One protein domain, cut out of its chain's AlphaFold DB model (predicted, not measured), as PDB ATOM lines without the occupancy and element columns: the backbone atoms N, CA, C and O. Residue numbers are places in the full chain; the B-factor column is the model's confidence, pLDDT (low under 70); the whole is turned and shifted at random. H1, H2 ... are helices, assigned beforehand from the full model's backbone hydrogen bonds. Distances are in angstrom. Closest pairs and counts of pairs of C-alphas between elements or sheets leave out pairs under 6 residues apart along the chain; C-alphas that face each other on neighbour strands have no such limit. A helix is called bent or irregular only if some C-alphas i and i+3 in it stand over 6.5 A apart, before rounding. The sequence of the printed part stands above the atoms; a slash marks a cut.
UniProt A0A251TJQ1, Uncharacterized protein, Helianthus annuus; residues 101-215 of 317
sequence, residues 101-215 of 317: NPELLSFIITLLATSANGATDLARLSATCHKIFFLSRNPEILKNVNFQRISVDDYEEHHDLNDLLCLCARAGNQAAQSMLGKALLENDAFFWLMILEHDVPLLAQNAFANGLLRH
ATOM      1  N   ASN A 101      28.567  22.865   4.206       88.81
ATOM      2  CA  ASN A 101      28.569  21.405   4.258       88.81
ATOM      3  C   ASN A 101      27.566  20.864   3.208       88.81
ATOM      4  O   ASN A 101      26.428  21.344   3.174       88.81
ATOM      5  N   PRO A 102      27.959  19.890   2.360       87.25
ATOM      6  CA  PRO A 102      27.078  19.286   1.361       87.25
ATOM      7  C   PRO A 102      25.714  18.830   1.895       87.25
ATOM      8  O   PRO A 102      24.722  18.973   1.187       87.25
ATOM      9  N   GLU A 103      25.641  18.337   3.131       89.56
ATOM     10  CA  GLU A 103      24.390  17.908   3.769       89.56
ATOM     11  C   GLU A 103      23.458  19.090   4.047       89.56
ATOM     12  O   GLU A 103      22.279  19.050   3.697       89.56
ATOM     13  N   LEU A 104      23.996  20.183   4.601       91.38
ATOM     14  CA  LEU A 104      23.238  21.416   4.829       91.38
ATOM     15  C   LEU A 104      22.777  22.027   3.506       91.38
ATOM     16  O   LEU A 104      21.645  22.491   3.393       91.38
ATOM     17  N   LEU A 105      23.640  21.996   2.490       90.81
ATOM     18  CA  LEU A 105      23.302  22.485   1.161       90.81
ATOM     19  C   LEU A 105      22.199  21.632   0.515       90.81
ATOM     20  O   LEU A 105      21.244  22.184  -0.021       90.81
ATOM     21  N   SER A 106      22.279  20.303   0.623       91.56
ATOM     22  CA  SER A 106      21.236  19.373   0.167       91.56
ATOM     23  C   SER A 106      19.900  19.623   0.875       91.56
ATOM     24  O   SER A 106      18.849  19.671   0.233       91.56
ATOM     25  N   PHE A 107      19.936  19.868   2.188       93.50
ATOM     26  CA  PHE A 107      18.753  20.217   2.971       93.50
ATOM     27  C   PHE A 107      18.112  21.527   2.491       93.50
ATOM     28  O   PHE A 107      16.911  21.559   2.236       93.50
ATOM     29  N   ILE A 108      18.906  22.584   2.274       92.62
ATOM     30  CA  ILE A 108      18.411  23.864   1.736       92.62
ATOM     31  C   ILE A 108      17.788  23.669   0.348       92.62
ATOM     32  O   ILE A 108      16.694  24.169   0.090       92.62
ATOM     33  N   ILE A 109      18.449  22.918  -0.536       93.94
ATOM     34  CA  ILE A 109      17.931  22.627  -1.879       93.94
ATOM     35  C   ILE A 109      16.614  21.844  -1.792       93.94
ATOM     36  O   ILE A 109      15.688  22.136  -2.541       93.94
ATOM     37  N   THR A 110      16.488  20.903  -0.856       95.00
ATOM     38  CA  THR A 110      15.246  20.143  -0.633       95.00
ATOM     39  C   THR A 110      14.108  21.047  -0.149       95.00
ATOM     40  O   THR A 110      12.984  20.951  -0.645       95.00
ATOM     41  N   LEU A 111      14.383  21.968   0.780       94.88
ATOM     42  CA  LEU A 111      13.397  22.960   1.223       94.88
ATOM     43  C   LEU A 111      12.930  23.855   0.067       94.88
ATOM     44  O   LEU A 111      11.742  24.141  -0.053       94.88
ATOM     45  N   LEU A 112      13.846  24.259  -0.816       93.69
ATOM     46  CA  LEU A 112      13.495  25.016  -2.018       93.69
ATOM     47  C   LEU A 112      12.661  24.172  -2.985       93.69
ATOM     48  O   LEU A 112      11.603  24.619  -3.417       93.69
ATOM     49  N   ALA A 113      13.085  22.938  -3.264       93.62
ATOM     50  CA  ALA A 113      12.407  22.009  -4.163       93.62
ATOM     51  C   ALA A 113      10.969  21.688  -3.726       93.62
ATOM     52  O   ALA A 113      10.098  21.522  -4.573       93.62
ATOM     53  N   THR A 114      10.702  21.634  -2.421       94.88
ATOM     54  CA  THR A 114       9.364  21.356  -1.860       94.88
ATOM     55  C   THR A 114       8.473  22.598  -1.744       94.88
ATOM     56  O   THR A 114       7.271  22.480  -1.492       94.88
ATOM     57  N   SER A 115       9.028  23.797  -1.946       93.81
ATOM     58  CA  SER A 115       8.280  25.055  -1.876       93.81
ATOM     59  C   SER A 115       7.227  25.175  -2.989       93.81
ATOM     60  O   SER A 115       7.227  24.422  -3.959       93.81
ATOM     61  N   ALA A 116       6.322  26.153  -2.893       89.25
ATOM     62  CA  ALA A 116       5.260  26.340  -3.890       89.25
ATOM     63  C   ALA A 116       5.781  26.600  -5.323       89.25
ATOM     64  O   ALA A 116       5.097  26.258  -6.284       89.25
ATOM     65  N   ASN A 117       6.973  27.193  -5.461       88.44
ATOM     66  CA  ASN A 117       7.657  27.456  -6.735       88.44
ATOM     67  C   ASN A 117       8.818  26.471  -6.972       88.44
ATOM     68  O   ASN A 117       9.753  26.778  -7.712       88.44
ATOM     69  N   GLY A 118       8.798  25.313  -6.309       90.81
ATOM     70  CA  GLY A 118       9.991  24.500  -6.128       90.81
ATOM     71  C   GLY A 118      10.681  24.072  -7.416       90.81
ATOM     72  O   GLY A 118      11.900  24.186  -7.504       90.81
ATOM     73  N   ALA A 119       9.933  23.663  -8.441       89.88
ATOM     74  CA  ALA A 119      10.504  23.335  -9.748       89.88
ATOM     75  C   ALA A 119      11.214  24.534 -10.415       89.88
ATOM     76  O   ALA A 119      12.359  24.406 -10.850       89.88
ATOM     77  N   THR A 120      10.588  25.715 -10.439       87.94
ATOM     78  CA  THR A 120      11.180  26.938 -11.013       87.94
ATOM     79  C   THR A 120      12.409  27.396 -10.229       87.94
ATOM     80  O   THR A 120      13.439  27.728 -10.820       87.94
ATOM     81  N   ASP A 121      12.320  27.407  -8.900       89.75
ATOM     82  CA  ASP A 121      13.413  27.840  -8.031       89.75
ATOM     83  C   ASP A 121      14.593  26.866  -8.107       89.75
ATOM     84  O   ASP A 121      15.744  27.300  -8.191       89.75
ATOM     85  N   LEU A 122      14.322  25.559  -8.172       90.56
ATOM     86  CA  LEU A 122      15.349  24.539  -8.359       90.56
ATOM     87  C   LEU A 122      16.039  24.681  -9.720       90.56
ATOM     88  O   LEU A 122      17.268  24.648  -9.775       90.56
ATOM     89  N   ALA A 123      15.282  24.894 -10.801       88.25
ATOM     90  CA  ALA A 123      15.845  25.106 -12.131       88.25
ATOM     91  C   ALA A 123      16.762  26.338 -12.163       88.25
ATOM     92  O   ALA A 123      17.919  26.239 -12.581       88.25
ATOM     93  N   ARG A 124      16.298  27.475 -11.627       88.44
ATOM     94  CA  ARG A 124      17.095  28.708 -11.518       88.44
ATOM     95  C   ARG A 124      18.353  28.499 -10.688       88.44
ATOM     96  O   ARG A 124      19.433  28.899 -11.112       88.44
ATOM     97  N   LEU A 125      18.230  27.857  -9.528       88.00
ATOM     98  CA  LEU A 125      19.362  27.609  -8.643       88.00
ATOM     99  C   LEU A 125      20.389  26.684  -9.306       88.00
ATOM    100  O   LEU A 125      21.587  26.964  -9.250       88.00
ATOM    101  N   SER A 126      19.936  25.629  -9.988       87.56
ATOM    102  CA  SER A 126      20.807  24.683 -10.698       87.56
ATOM    103  C   SER A 126      21.629  25.346 -11.809       87.56
ATOM    104  O   SER A 126      22.758  24.931 -12.058       87.56
ATOM    105  N   ALA A 127      21.123  26.425 -12.413       86.94
ATOM    106  CA  ALA A 127      21.836  27.190 -13.433       86.94
ATOM    107  C   ALA A 127      22.962  28.080 -12.869       86.94
ATOM    108  O   ALA A 127      23.799  28.563 -13.629       86.94
ATOM    109  N   THR A 128      23.009  28.313 -11.550       86.81
ATOM    110  CA  THR A 128      23.976  29.251 -10.949       86.81
ATOM    111  C   THR A 128      25.376  28.669 -10.771       86.81
ATOM    112  O   THR A 128      26.359  29.374 -10.993       86.81
ATOM    113  N   CYS A 129      25.505  27.403 -10.351       84.75
ATOM    114  CA  CYS A 129      26.812  26.778 -10.153       84.75
ATOM    115  C   CYS A 129      26.781  25.247 -10.281       84.75
ATOM    116  O   CYS A 129      25.798  24.584  -9.951       84.75
ATOM    117  N   HIS A 130      27.917  24.672 -10.690       87.06
ATOM    118  CA  HIS A 130      28.049  23.235 -10.952       87.06
ATOM    119  C   HIS A 130      27.812  22.359  -9.707       87.06
ATOM    120  O   HIS A 130      27.269  21.260  -9.807       87.06
ATOM    121  N   LYS A 131      28.201  22.831  -8.513       87.50
ATOM    122  CA  LYS A 131      27.996  22.080  -7.260       87.50
ATOM    123  C   LYS A 131      26.506  21.924  -6.948       87.50
ATOM    124  O   LYS A 131      26.068  20.826  -6.621       87.50
ATOM    125  N   ILE A 132      25.733  23.003  -7.080       87.50
ATOM    126  CA  ILE A 132      24.281  22.960  -6.891       87.50
ATOM    127  C   ILE A 132      23.643  22.140  -8.008       87.50
ATOM    128  O   ILE A 132      22.836  21.277  -7.694       87.50
ATOM    129  N   PHE A 133      24.047  22.329  -9.266       87.81
ATOM    130  CA  PHE A 133      23.556  21.523 -10.387       87.81
ATOM    131  C   PHE A 133      23.654  20.014 -10.114       87.81
ATOM    132  O   PHE A 133      22.691  19.267 -10.310       87.81
ATOM    133  N   PHE A 134      24.800  19.557  -9.601       89.00
ATOM    134  CA  PHE A 134      24.997  18.153  -9.255       89.00
ATOM    135  C   PHE A 134      24.102  17.715  -8.086       89.00
ATOM    136  O   PHE A 134      23.454  16.674  -8.165       89.00
ATOM    137  N   LEU A 135      24.010  18.525  -7.026       89.62
ATOM    138  CA  LEU A 135      23.150  18.225  -5.878       89.62
ATOM    139  C   LEU A 135      21.664  18.204  -6.251       89.62
ATOM    140  O   LEU A 135      20.956  17.301  -5.826       89.62
ATOM    141  N   SER A 136      21.196  19.127  -7.095       88.88
ATOM    142  CA  SER A 136      19.806  19.173  -7.562       88.88
ATOM    143  C   SER A 136      19.400  17.947  -8.377       88.88
ATOM    144  O   SER A 136      18.213  17.678  -8.506       88.88
ATOM    145  N   ARG A 137      20.371  17.187  -8.900       89.94
ATOM    146  CA  ARG A 137      20.140  15.921  -9.607       89.94
ATOM    147  C   ARG A 137      20.091  14.702  -8.684       89.94
ATOM    148  O   ARG A 137      19.930  13.585  -9.169       89.94
ATOM    149  N   ASN A 138      20.216  14.893  -7.371       91.00
ATOM    150  CA  ASN A 138      20.033  13.816  -6.409       91.00
ATOM    151  C   ASN A 138      18.582  13.286  -6.487       91.00
ATOM    152  O   ASN A 138      17.649  14.084  -6.342       91.00
ATOM    153  N   PRO A 139      18.369  11.968  -6.682       91.25
ATOM    154  CA  PRO A 139      17.034  11.376  -6.755       91.25
ATOM    155  C   PRO A 139      16.123  11.726  -5.573       91.25
ATOM    156  O   PRO A 139      14.940  11.972  -5.781       91.25
ATOM    157  N   GLU A 140      16.666  11.823  -4.356       92.44
ATOM    158  CA  GLU A 140      15.887  12.169  -3.159       92.44
ATOM    159  C   GLU A 140      15.350  13.605  -3.210       92.44
ATOM    160  O   GLU A 140      14.245  13.878  -2.747       92.44
ATOM    161  N   ILE A 141      16.092  14.528  -3.826       93.50
ATOM    162  CA  ILE A 141      15.625  15.902  -4.037       93.50
ATOM    163  C   ILE A 141      14.583  15.916  -5.155       93.50
ATOM    164  O   ILE A 141      13.477  16.416  -4.965       93.50
ATOM    165  N   LEU A 142      14.917  15.313  -6.299       93.44
ATOM    166  CA  LEU A 142      14.071  15.265  -7.495       93.44
ATOM    167  C   LEU A 142      12.688  14.651  -7.219       93.44
ATOM    168  O   LEU A 142      11.668  15.138  -7.712       93.44
ATOM    169  N   LYS A 143      12.626  13.612  -6.379       94.69
ATOM    170  CA  LYS A 143      11.379  12.951  -5.973       94.69
ATOM    171  C   LYS A 143      10.424  13.869  -5.203       94.69
ATOM    172  O   LYS A 143       9.217  13.649  -5.250       94.69
ATOM    173  N   ASN A 144      10.956  14.893  -4.537       94.25
ATOM    174  CA  ASN A 144      10.215  15.819  -3.680       94.25
ATOM    175  C   ASN A 144       9.955  17.190  -4.332       94.25
ATOM    176  O   ASN A 144       9.371  18.068  -3.697       94.25
ATOM    177  N   VAL A 145      10.372  17.389  -5.587       93.81
ATOM    178  CA  VAL A 145      10.136  18.643  -6.316       93.81
ATOM    179  C   VAL A 145       8.640  18.902  -6.482       93.81
ATOM    180  O   VAL A 145       7.892  18.048  -6.961       93.81
ATOM    181  N   ASN A 146       8.206  20.101  -6.114       92.25
ATOM    182  CA  ASN A 146       6.826  20.531  -6.228       92.25
ATOM    183  C   ASN A 146       6.572  21.242  -7.569       92.25
ATOM    184  O   ASN A 146       7.236  22.226  -7.905       92.25
ATOM    185  N   PHE A 147       5.568  20.756  -8.300       88.31
ATOM    186  CA  PHE A 147       5.128  21.274  -9.600       88.31
ATOM    187  C   PHE A 147       3.803  22.058  -9.531       88.31
ATOM    188  O   PHE A 147       3.243  22.410 -10.560       88.31
ATOM    189  N   GLN A 148       3.279  22.358  -8.336       81.19
ATOM    190  CA  GLN A 148       1.927  22.908  -8.146       81.19
ATOM    191  C   GLN A 148       1.632  24.212  -8.906       81.19
ATOM    192  O   GLN A 148       0.475  24.458  -9.246       81.19
ATOM    193  N   ARG A 149       2.639  25.070  -9.111       73.12
ATOM    194  CA  ARG A 149       2.475  26.385  -9.754       73.12
ATOM    195  C   ARG A 149       2.856  26.431 -11.222       73.12
ATOM    196  O   ARG A 149       2.621  27.464 -11.840       73.12
ATOM    197  N   ILE A 150       3.429  25.361 -11.765       66.75
ATOM    198  CA  ILE A 150       3.687  25.333 -13.197       66.75
ATOM    199  C   ILE A 150       2.409  24.860 -13.870       66.75
ATOM    200  O   ILE A 150       1.815  23.864 -13.446       66.75
ATOM    201  N   SER A 151       1.956  25.624 -14.863       63.75
ATOM    202  CA  SER A 151       0.777  25.253 -15.631       63.75
ATOM    203  C   SER A 151       0.997  23.868 -16.222       63.75
ATOM    204  O   SER A 151       2.057  23.563 -16.769       63.75
ATOM    205  N   VAL A 152      -0.012  23.016 -16.076       61.56
ATOM    206  CA  VAL A 152      -0.029  21.718 -16.752       61.56
ATOM    207  C   VAL A 152      -0.331  21.915 -18.238       61.56
ATOM    208  O   VAL A 152      -0.048  21.030 -19.023       61.56
ATOM    209  N   ASP A 153      -0.880  23.064 -18.624       64.81
ATOM    210  CA  ASP A 153      -1.315  23.325 -19.995       64.81
ATOM    211  C   ASP A 153      -0.233  24.034 -20.835       64.81
ATOM    212  O   ASP A 153      -0.398  24.173 -22.041       64.81
ATOM    213  N   ASP A 154       0.874  24.465 -20.215       69.69
ATOM    214  CA  ASP A 154       2.009  25.096 -20.901       69.69
ATOM    215  C   ASP A 154       3.239  24.180 -20.850       69.69
ATOM    216  O   ASP A 154       4.156  24.347 -20.044       69.69
ATOM    217  N   TYR A 155       3.200  23.123 -21.664       67.44
ATOM    218  CA  TYR A 155       4.268  22.125 -21.732       67.44
ATOM    219  C   TYR A 155       5.585  22.691 -22.271       67.44
ATOM    220  O   TYR A 155       6.641  22.161 -21.928       67.44
ATOM    221  N   GLU A 156       5.538  23.776 -23.050       68.50
ATOM    222  CA  GLU A 156       6.722  24.411 -23.636       68.50
ATOM    223  C   GLU A 156       7.659  24.947 -22.547       68.50
ATOM    224  O   GLU A 156       8.874  24.748 -22.622       68.50
ATOM    225  N   GLU A 157       7.110  25.495 -21.454       68.56
ATOM    226  CA  GLU A 157       7.909  25.894 -20.288       68.56
ATOM    227  C   GLU A 157       8.688  24.716 -19.676       68.56
ATOM    228  O   GLU A 157       9.727  24.918 -19.049       68.56
ATOM    229  N   HIS A 158       8.228  23.473 -19.863       69.12
ATOM    230  CA  HIS A 158       8.905  22.268 -19.369       69.12
ATOM    231  C   HIS A 158       9.917  21.683 -20.351       69.12
ATOM    232  O   HIS A 158      10.747  20.876 -19.923       69.12
ATOM    233  N   HIS A 159       9.873  22.070 -21.629       73.44
ATOM    234  CA  HIS A 159      10.859  21.646 -22.629       73.44
ATOM    235  C   HIS A 159      12.233  22.270 -22.332       73.44
ATOM    236  O   HIS A 159      13.256  21.599 -22.459       73.44
ATOM    237  N   ASP A 160      12.251  23.516 -21.844       64.44
ATOM    238  CA  ASP A 160      13.471  24.314 -21.631       64.44
ATOM    239  C   ASP A 160      14.127  24.150 -20.241       64.44
ATOM    240  O   ASP A 160      15.269  24.568 -20.026       64.44
ATOM    241  N   LEU A 161      13.462  23.515 -19.269       59.56
ATOM    242  CA  LEU A 161      13.948  23.415 -17.880       59.56
ATOM    243  C   LEU A 161      15.039  22.343 -17.665       59.56
ATOM    244  O   LEU A 161      14.992  21.617 -16.674       59.56
ATOM    245  N   ASN A 162      16.050  22.229 -18.536       65.44
ATOM    246  CA  ASN A 162      17.164  21.263 -18.407       65.44
ATOM    247  C   ASN A 162      16.698  19.811 -18.150       65.44
ATOM    248  O   ASN A 162      17.277  19.103 -17.314       65.44
ATOM    249  N   ASP A 163      15.620  19.384 -18.810       78.25
ATOM    250  CA  ASP A 163      14.967  18.091 -18.585       78.25
ATOM    251  C   ASP A 163      14.486  17.862 -17.138       78.25
ATOM    252  O   ASP A 163      14.293  16.714 -16.736       78.25
ATOM    253  N   LEU A 164      14.299  18.904 -16.316       86.00
ATOM    254  CA  LEU A 164      13.976  18.760 -14.892       86.00
ATOM    255  C   LEU A 164      12.713  17.922 -14.676       86.00
ATOM    256  O   LEU A 164      12.705  17.059 -13.799       86.00
ATOM    257  N   LEU A 165      11.678  18.126 -15.496       88.50
ATOM    258  CA  LEU A 165      10.450  17.333 -15.442       88.50
ATOM    259  C   LEU A 165      10.742  15.843 -15.689       88.50
ATOM    260  O   LEU A 165      10.354  14.990 -14.889       88.50
ATOM    261  N   CYS A 166      11.501  15.536 -16.742       88.06
ATOM    262  CA  CYS A 166      11.945  14.181 -17.058       88.06
ATOM    263  C   CYS A 166      12.794  13.591 -15.923       88.06
ATOM    264  O   CYS A 166      12.533  12.477 -15.480       88.06
ATOM    265  N   LEU A 167      13.775  14.328 -15.397       88.69
ATOM    266  CA  LEU A 167      14.624  13.897 -14.281       88.69
ATOM    267  C   LEU A 167      13.803  13.588 -13.023       88.69
ATOM    268  O   LEU A 167      14.010  12.549 -12.397       88.69
ATOM    269  N   CYS A 168      12.832  14.439 -12.688       91.81
ATOM    270  CA  CYS A 168      11.919  14.213 -11.572       91.81
ATOM    271  C   CYS A 168      11.070  12.958 -11.793       91.81
ATOM    272  O   CYS A 168      10.961  12.118 -10.898       91.81
ATOM    273  N   ALA A 169      10.510  12.781 -12.990       92.12
ATOM    274  CA  ALA A 169       9.702  11.609 -13.303       92.12
ATOM    275  C   ALA A 169      10.510  10.302 -13.236       92.12
ATOM    276  O   ALA A 169      10.024   9.308 -12.680       92.12
ATOM    277  N   ARG A 170      11.763  10.319 -13.716       89.62
ATOM    278  CA  ARG A 170      12.716   9.203 -13.591       89.62
ATOM    279  C   ARG A 170      13.056   8.904 -12.128       89.62
ATOM    280  O   ARG A 170      13.096   7.739 -11.743       89.62
ATOM    281  N   ALA A 171      13.207   9.935 -11.296       91.19
ATOM    282  CA  ALA A 171      13.422   9.801  -9.852       91.19
ATOM    283  C   ALA A 171      12.180   9.320  -9.070       91.19
ATOM    284  O   ALA A 171      12.251   9.097  -7.861       91.19
ATOM    285  N   GLY A 172      11.031   9.139  -9.732       91.94
ATOM    286  CA  GLY A 172       9.806   8.663  -9.092       91.94
ATOM    287  C   GLY A 172       8.919   9.766  -8.521       91.94
ATOM    288  O   GLY A 172       8.047   9.472  -7.703       91.94
ATOM    289  N   ASN A 173       9.119  11.018  -8.935       94.31
ATOM    290  CA  ASN A 173       8.220  12.112  -8.591       94.31
ATOM    291  C   ASN A 173       6.846  11.884  -9.240       94.31
ATOM    292  O   ASN A 173       6.713  11.848 -10.465       94.31
ATOM    293  N   GLN A 174       5.823  11.724  -8.405       93.38
ATOM    294  CA  GLN A 174       4.475  11.354  -8.834       93.38
ATOM    295  C   GLN A 174       3.802  12.450  -9.666       93.38
ATOM    296  O   GLN A 174       3.169  12.143 -10.677       93.38
ATOM    297  N   ALA A 175       3.985  13.717  -9.283       92.44
ATOM    298  CA  ALA A 175       3.436  14.851 -10.017       92.44
ATOM    299  C   ALA A 175       4.067  14.947 -11.409       92.44
ATOM    300  O   ALA A 175       3.347  15.000 -12.403       92.44
ATOM    301  N   ALA A 176       5.398  14.850 -11.492       92.62
ATOM    302  CA  ALA A 176       6.109  14.857 -12.767       92.62
ATOM    303  C   ALA A 176       5.680  13.697 -13.681       92.62
ATOM    304  O   ALA A 176       5.441  13.892 -14.870       92.62
ATOM    305  N   GLN A 177       5.529  12.490 -13.125       93.69
ATOM    306  CA  GLN A 177       5.046  11.330 -13.879       93.69
ATOM    307  C   GLN A 177       3.625  11.538 -14.418       93.69
ATOM    308  O   GLN A 177       3.354  11.192 -15.566       93.69
ATOM    309  N   SER A 178       2.732  12.114 -13.609       93.75
ATOM    310  CA  SER A 178       1.368  12.442 -14.028       93.75
ATOM    311  C   SER A 178       1.347  13.517 -15.121       93.75
ATOM    312  O   SER A 178       0.599  13.380 -16.085       93.75
ATOM    313  N   MET A 179       2.167  14.566 -15.000       92.12
ATOM    314  CA  MET A 179       2.265  15.641 -15.997       92.12
ATOM    315  C   MET A 179       2.787  15.123 -17.338       92.12
ATOM    316  O   MET A 179       2.169  15.380 -18.365       92.12
ATOM    317  N   LEU A 180       3.856  14.319 -17.331       91.94
ATOM    318  CA  LEU A 180       4.341  13.663 -18.549       91.94
ATOM    319  C   LEU A 180       3.299  12.707 -19.132       91.94
ATOM    320  O   LEU A 180       3.141  12.645 -20.345       91.94
ATOM    321  N   GLY A 181       2.565  11.979 -18.286       94.38
ATOM    322  CA  GLY A 181       1.457  11.138 -18.730       94.38
ATOM    323  C   GLY A 181       0.399  11.933 -19.499       94.38
ATOM    324  O   GLY A 181      -0.017  11.488 -20.565       94.38
ATOM    325  N   LYS A 182       0.018  13.121 -19.010       94.50
ATOM    326  CA  LYS A 182      -0.906  14.027 -19.711       94.50
ATOM    327  C   LYS A 182      -0.315  14.519 -21.036       94.50
ATOM    328  O   LYS A 182      -0.961  14.368 -22.068       94.50
ATOM    329  N   ALA A 183       0.932  14.990 -21.029       92.00
ATOM    330  CA  ALA A 183       1.610  15.492 -22.226       92.00
ATOM    331  C   ALA A 183       1.686  14.441 -23.350       92.00
ATOM    332  O   ALA A 183       1.461  14.735 -24.523       92.00
ATOM    333  N   LEU A 184       1.942  13.176 -22.994       92.38
ATOM    334  CA  LEU A 184       1.959  12.072 -23.956       92.38
ATOM    335  C   LEU A 184       0.585  11.812 -24.578       92.38
ATOM    336  O   LEU A 184       0.507  11.519 -25.772       92.38
ATOM    337  N   LEU A 185      -0.486  11.911 -23.783       93.94
ATOM    338  CA  LEU A 185      -1.862  11.754 -24.262       93.94
ATOM    339  C   LEU A 185      -2.263  12.898 -25.193       93.94
ATOM    340  O   LEU A 185      -2.907  12.659 -26.211       93.94
ATOM    341  N   GLU A 186      -1.812  14.114 -24.900       91.81
ATOM    342  CA  GLU A 186      -1.954  15.277 -25.782       91.81
ATOM    343  C   GLU A 186      -1.053  15.216 -27.024       91.81
ATOM    344  O   GLU A 186      -1.110  16.091 -27.885       91.81
ATOM    345  N   ASN A 187      -0.282  14.135 -27.166       88.69
ATOM    346  CA  ASN A 187       0.589  13.877 -28.301       88.69
ATOM    347  C   ASN A 187       1.694  14.935 -28.463       88.69
ATOM    348  O   ASN A 187       2.078  15.275 -29.585       88.69
ATOM    349  N   ASP A 188       2.234  15.420 -27.341       88.94
ATOM    350  CA  ASP A 188       3.411  16.286 -27.325       88.94
ATOM    351  C   ASP A 188       4.615  15.542 -27.933       88.94
ATOM    352  O   ASP A 188       5.126  14.548 -27.397       88.94
ATOM    353  N   ALA A 189       5.058  16.023 -29.097       86.38
ATOM    354  CA  ALA A 189       6.115  15.393 -29.873       86.38
ATOM    355  C   ALA A 189       7.473  15.424 -29.160       86.38
ATOM    356  O   ALA A 189       8.256  14.488 -29.331       86.38
ATOM    357  N   PHE A 190       7.752  16.459 -28.360       86.00
ATOM    358  CA  PHE A 190       9.010  16.581 -27.630       86.00
ATOM    359  C   PHE A 190       9.141  15.445 -26.614       86.00
ATOM    360  O   PHE A 190      10.139  14.721 -26.622       86.00
ATOM    361  N   PHE A 191       8.108  15.199 -25.803       86.50
ATOM    362  CA  PHE A 191       8.160  14.118 -24.814       86.50
ATOM    363  C   PHE A 191       8.171  12.727 -25.449       86.50
ATOM    364  O   PHE A 191       8.885  11.842 -24.967       86.50
ATOM    365  N   TRP A 192       7.454  12.526 -26.558       86.19
ATOM    366  CA  TRP A 192       7.550  11.277 -27.316       86.19
ATOM    367  C   TRP A 192       8.963  11.037 -27.854       86.19
ATOM    368  O   TRP A 192       9.489   9.931 -27.707       86.19
ATOM    369  N   LEU A 193       9.606  12.058 -28.430       85.06
ATOM    370  CA  LEU A 193      10.997  11.969 -28.879       85.06
ATOM    371  C   LEU A 193      11.935  11.675 -27.710       85.06
ATOM    372  O   LEU A 193      12.763  10.775 -27.820       85.06
ATOM    373  N   MET A 194      11.750  12.337 -26.566       82.12
ATOM    374  CA  MET A 194      12.565  12.096 -25.377       82.12
ATOM    375  C   MET A 194      12.528  10.629 -24.932       82.12
ATOM    376  O   MET A 194      13.575  10.030 -24.685       82.12
ATOM    377  N   ILE A 195      11.344  10.014 -24.890       82.75
ATOM    378  CA  ILE A 195      11.196   8.595 -24.530       82.75
ATOM    379  C   ILE A 195      11.831   7.686 -25.595       82.75
ATOM    380  O   ILE A 195      12.579   6.758 -25.272       82.75
ATOM    381  N   LEU A 196      11.564   7.943 -26.877       79.38
ATOM    382  CA  LEU A 196      12.000   7.078 -27.980       79.38
ATOM    383  C   LEU A 196      13.505   7.165 -28.277       79.38
ATOM    384  O   LEU A 196      14.119   6.181 -28.716       79.38
ATOM    385  N   GLU A 197      14.108   8.333 -28.071       75.62
ATOM    386  CA  GLU A 197      15.516   8.580 -28.362       75.62
ATOM    387  C   GLU A 197      16.421   8.290 -27.169       75.62
ATOM    388  O   GLU A 197      17.480   7.701 -27.382       75.62
ATOM    389  N   HIS A 198      16.014   8.613 -25.938       71.31
ATOM    390  CA  HIS A 198      16.880   8.440 -24.767       71.31
ATOM    391  C   HIS A 198      16.661   7.121 -24.029       71.31
ATOM    392  O   HIS A 198      17.638   6.482 -23.639       71.31
ATOM    393  N   ASP A 199      15.420   6.659 -23.885       68.56
ATOM    394  CA  ASP A 199      15.128   5.535 -22.986       68.56
ATOM    395  C   ASP A 199      15.099   4.182 -23.722       68.56
ATOM    396  O   ASP A 199      15.542   3.166 -23.183       68.56
ATOM    397  N   VAL A 200      14.683   4.152 -24.994       65.88
ATOM    398  CA  VAL A 200      14.697   2.922 -25.815       65.88
ATOM    399  C   VAL A 200      16.110   2.350 -26.027       65.88
ATOM    400  O   VAL A 200      16.268   1.130 -25.958       65.88
ATOM    401  N   PRO A 201      17.170   3.151 -26.268       61.28
ATOM    402  CA  PRO A 201      18.527   2.608 -26.333       61.28
ATOM    403  C   PRO A 201      19.018   2.033 -25.002       61.28
ATOM    404  O   PRO A 201      19.762   1.057 -25.017       61.28
ATOM    405  N   LEU A 202      18.599   2.608 -23.870       59.53
ATOM    406  CA  LEU A 202      18.984   2.135 -22.538       59.53
ATOM    407  C   LEU A 202      18.300   0.804 -22.195       59.53
ATOM    408  O   LEU A 202      18.940  -0.078 -21.623       59.53
ATOM    409  N   LEU A 203      17.048   0.616 -22.632       59.56
ATOM    410  CA  LEU A 203      16.345  -0.673 -22.569       59.56
ATOM    411  C   LEU A 203      17.084  -1.773 -23.337       59.56
ATOM    412  O   LEU A 203      17.240  -2.879 -22.832       59.56
ATOM    413  N   ALA A 204      17.591  -1.463 -24.533       60.78
ATOM    414  CA  ALA A 204      18.343  -2.420 -25.346       60.78
ATOM    415  C   ALA A 204      19.703  -2.814 -24.734       60.78
ATOM    416  O   ALA A 204      20.299  -3.802 -25.153       60.78
ATOM    417  N   GLN A 205      20.202  -2.046 -23.761       61.03
ATOM    418  CA  GLN A 205      21.487  -2.274 -23.095       61.03
ATOM    419  C   GLN A 205      21.356  -3.018 -21.756       61.03
ATOM    420  O   GLN A 205      22.350  -3.139 -21.042       61.03
ATOM    421  N   ASN A 206      20.164  -3.520 -21.398       57.03
ATOM    422  CA  ASN A 206      19.880  -4.129 -20.088       57.03
ATOM    423  C   ASN A 206      20.243  -3.214 -18.900       57.03
ATOM    424  O   ASN A 206      20.570  -3.697 -17.813       57.03
ATOM    425  N   ALA A 207      20.207  -1.890 -19.090       55.28
ATOM    426  CA  ALA A 207      20.393  -0.956 -17.989       55.28
ATOM    427  C   ALA A 207      19.256  -1.133 -16.969       55.28
ATOM    428  O   ALA A 207      18.119  -1.430 -17.345       55.28
ATOM    429  N   PHE A 208      19.563  -0.956 -15.678       52.81
ATOM    430  CA  PHE A 208      18.581  -1.048 -14.596       52.81
ATOM    431  C   PHE A 208      17.304  -0.274 -14.959       52.81
ATOM    432  O   PHE A 208      17.353   0.927 -15.209       52.81
ATOM    433  N   ALA A 209      16.153  -0.958 -14.959       54.47
ATOM    434  CA  ALA A 209      14.860  -0.375 -15.339       54.47
ATOM    435  C   ALA A 209      14.392   0.766 -14.410       54.47
ATOM    436  O   ALA A 209      13.439   1.489 -14.719       54.47
ATOM    437  N   ASN A 210      15.074   0.939 -13.275       55.06
ATOM    438  CA  ASN A 210      14.856   2.024 -12.335       55.06
ATOM    439  C   ASN A 210      15.264   3.355 -12.975       55.06
ATOM    440  O   ASN A 210      16.441   3.690 -13.052       55.06
ATOM    441  N   GLY A 211      14.259   4.111 -13.414       62.00
ATOM    442  CA  GLY A 211      14.441   5.449 -13.972       62.00
ATOM    443  C   GLY A 211      14.164   5.570 -15.465       62.00
ATOM    444  O   GLY A 211      14.461   6.614 -16.026       62.00
ATOM    445  N   LEU A 212      13.580   4.563 -16.114       79.75
ATOM    446  CA  LEU A 212      13.080   4.713 -17.483       79.75
ATOM    447  C   LEU A 212      11.672   5.321 -17.488       79.75
ATOM    448  O   LEU A 212      10.791   4.909 -16.724       79.75
ATOM    449  N   LEU A 213      11.439   6.273 -18.387       82.62
ATOM    450  CA  LEU A 213      10.145   6.877 -18.685       82.62
ATOM    451  C   LEU A 213       9.320   5.914 -19.546       82.62
ATOM    452  O   LEU A 213       9.108   6.112 -20.739       82.62
ATOM    453  N   ARG A 214       8.841   4.832 -18.928       88.88
ATOM    454  CA  ARG A 214       7.878   3.924 -19.567       88.88
ATOM    455  C   ARG A 214       6.558   4.664 -19.756       88.88
ATOM    456  O   ARG A 214       5.897   4.991 -18.769       88.88
ATOM    457  N   HIS A 215       6.163   4.916 -21.003       91.50
ATOM    458  CA  HIS A 215       4.939   5.660 -21.310       91.50
ATOM    459  C   HIS A 215       3.698   5.036 -20.645       91.50
ATOM    460  O   HIS A 215       2.851   5.767 -20.141       91.50
TER     461      HIS A 215
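AT A GLANCE: This is residues 101 to 215 of the 317 residues of an uncharacterized protein of Helianthus annuus (UniProt A0A251TJQ1). Two groups of helices sit side by side: H1, H2 and H3 fold back on one another as two helical hairpins that share H2, their centres making a triangle, and beyond them H6, near the middle of the whole, is crossed by H7, whose far end makes a corner with the long H8. Short H4 sits between the two groups, a loop from 143 to 155 leads from it to short H5, and the last 12 residues, 204 to 215, fold back from the far end of H8 as a tail with no named element. The printed part has 115 residues, with eight named helices, H1 to H8 in order along the chain, and no named strand. Its class is all helix, and the packing of its helices is mostly crossed, with 1 of 5 touching pairs given a tilt at a shallow one. The whole is compact, with a radius of gyration of the C-alphas of 14.1 A, and rounded, with spans of 39 by 34 by 22 A.

IN THESE COORDINATES: Find C-alpha 102 at (27.078, 19.286, 1.361); from there H1, residues 102 to 114, runs 18.1 A to C-alpha 114. Next come H2, residues 118 to 126, 11.7 A long, and H3, residues 130 to 136, 9.8 A long. H4, residues 139 to 142, and H5, residues 156 to 159, are short, 4.9 A and 5.1 A. H6, residues 164 to 170, starts at C-alpha 164 at (13.976, 18.760, -14.892) and is 9.7 A long. H7, residues 174 to 185, measures 16.7 A. H8, residues 189 to 203, is the longest helix at 20.4 A and ends at C-alpha 203 at (16.345, -0.673, -22.569); it is neither bent nor irregular, but only just: C-alphas 198 and 201 are 6.3 A apart.

HOW THE PARTS SIT: Start at H1, which with residues 109 to 113 alone touches H2; they form a helical hairpin at a steep tilt of 39 degrees, and their closest C-alphas, those of Leu 112 and Gly 118, are 5.4 A apart. H2 and H3 form a second helical hairpin at a shallow tilt of 22 degrees, closest at the C-alphas of Ser 126 and Phe 133, 4.2 A apart. H3 also touches H1, there with residues 106 to 109 of H1 alone; look at the C-alphas of Ser 106 and Leu 135, the closest at 6.4 A. H4 touches H1, closest at the C-alphas of Thr 110 and Ile 141, 5.5 A apart. H4 and H6 only just touch, with 3 pairs of C-alphas within 8 A, the closest those of Leu 142 and Cys 168 at 4.7 A. H5 is close to H6 but not clearly touching, with the C-alphas of His 158 and Leu 165 closest at 6.5 A. H6 touches residues 175 to 180 of H7 alone, about perpendicular at 80 degrees, closest at the C-alphas of Ala 169 and Gln 177, 4.7 A apart. Residues 180 to 184 of H7 touch residues 191 to 192 of H8 alone, at a steep tilt of 66 degrees, opposite ways; the closest C-alphas, those of Leu 184 and Trp 192, are 6.6 A apart. Among the pairs that stay apart are H1 and H8, and H6 and H8. In H1, H2, H3, H6 and H7 every O i to N i+4 pair is within hydrogen-bond range; in H8 it is 8 of 11, and H4 and H5 are too short for such a pair.

THE WHOLE: The two C-alphas farthest apart are those of Asn 101 and Asn 187, at 43.6 A. The printed part has no cut. The link from H4 to H5 is long, with 13 residues, and the other links between helices are tight. Mean pLDDT of the printed part is 83.3; look for values under 70 at residues 150 to 158, 160 to 162 and 199 to 211.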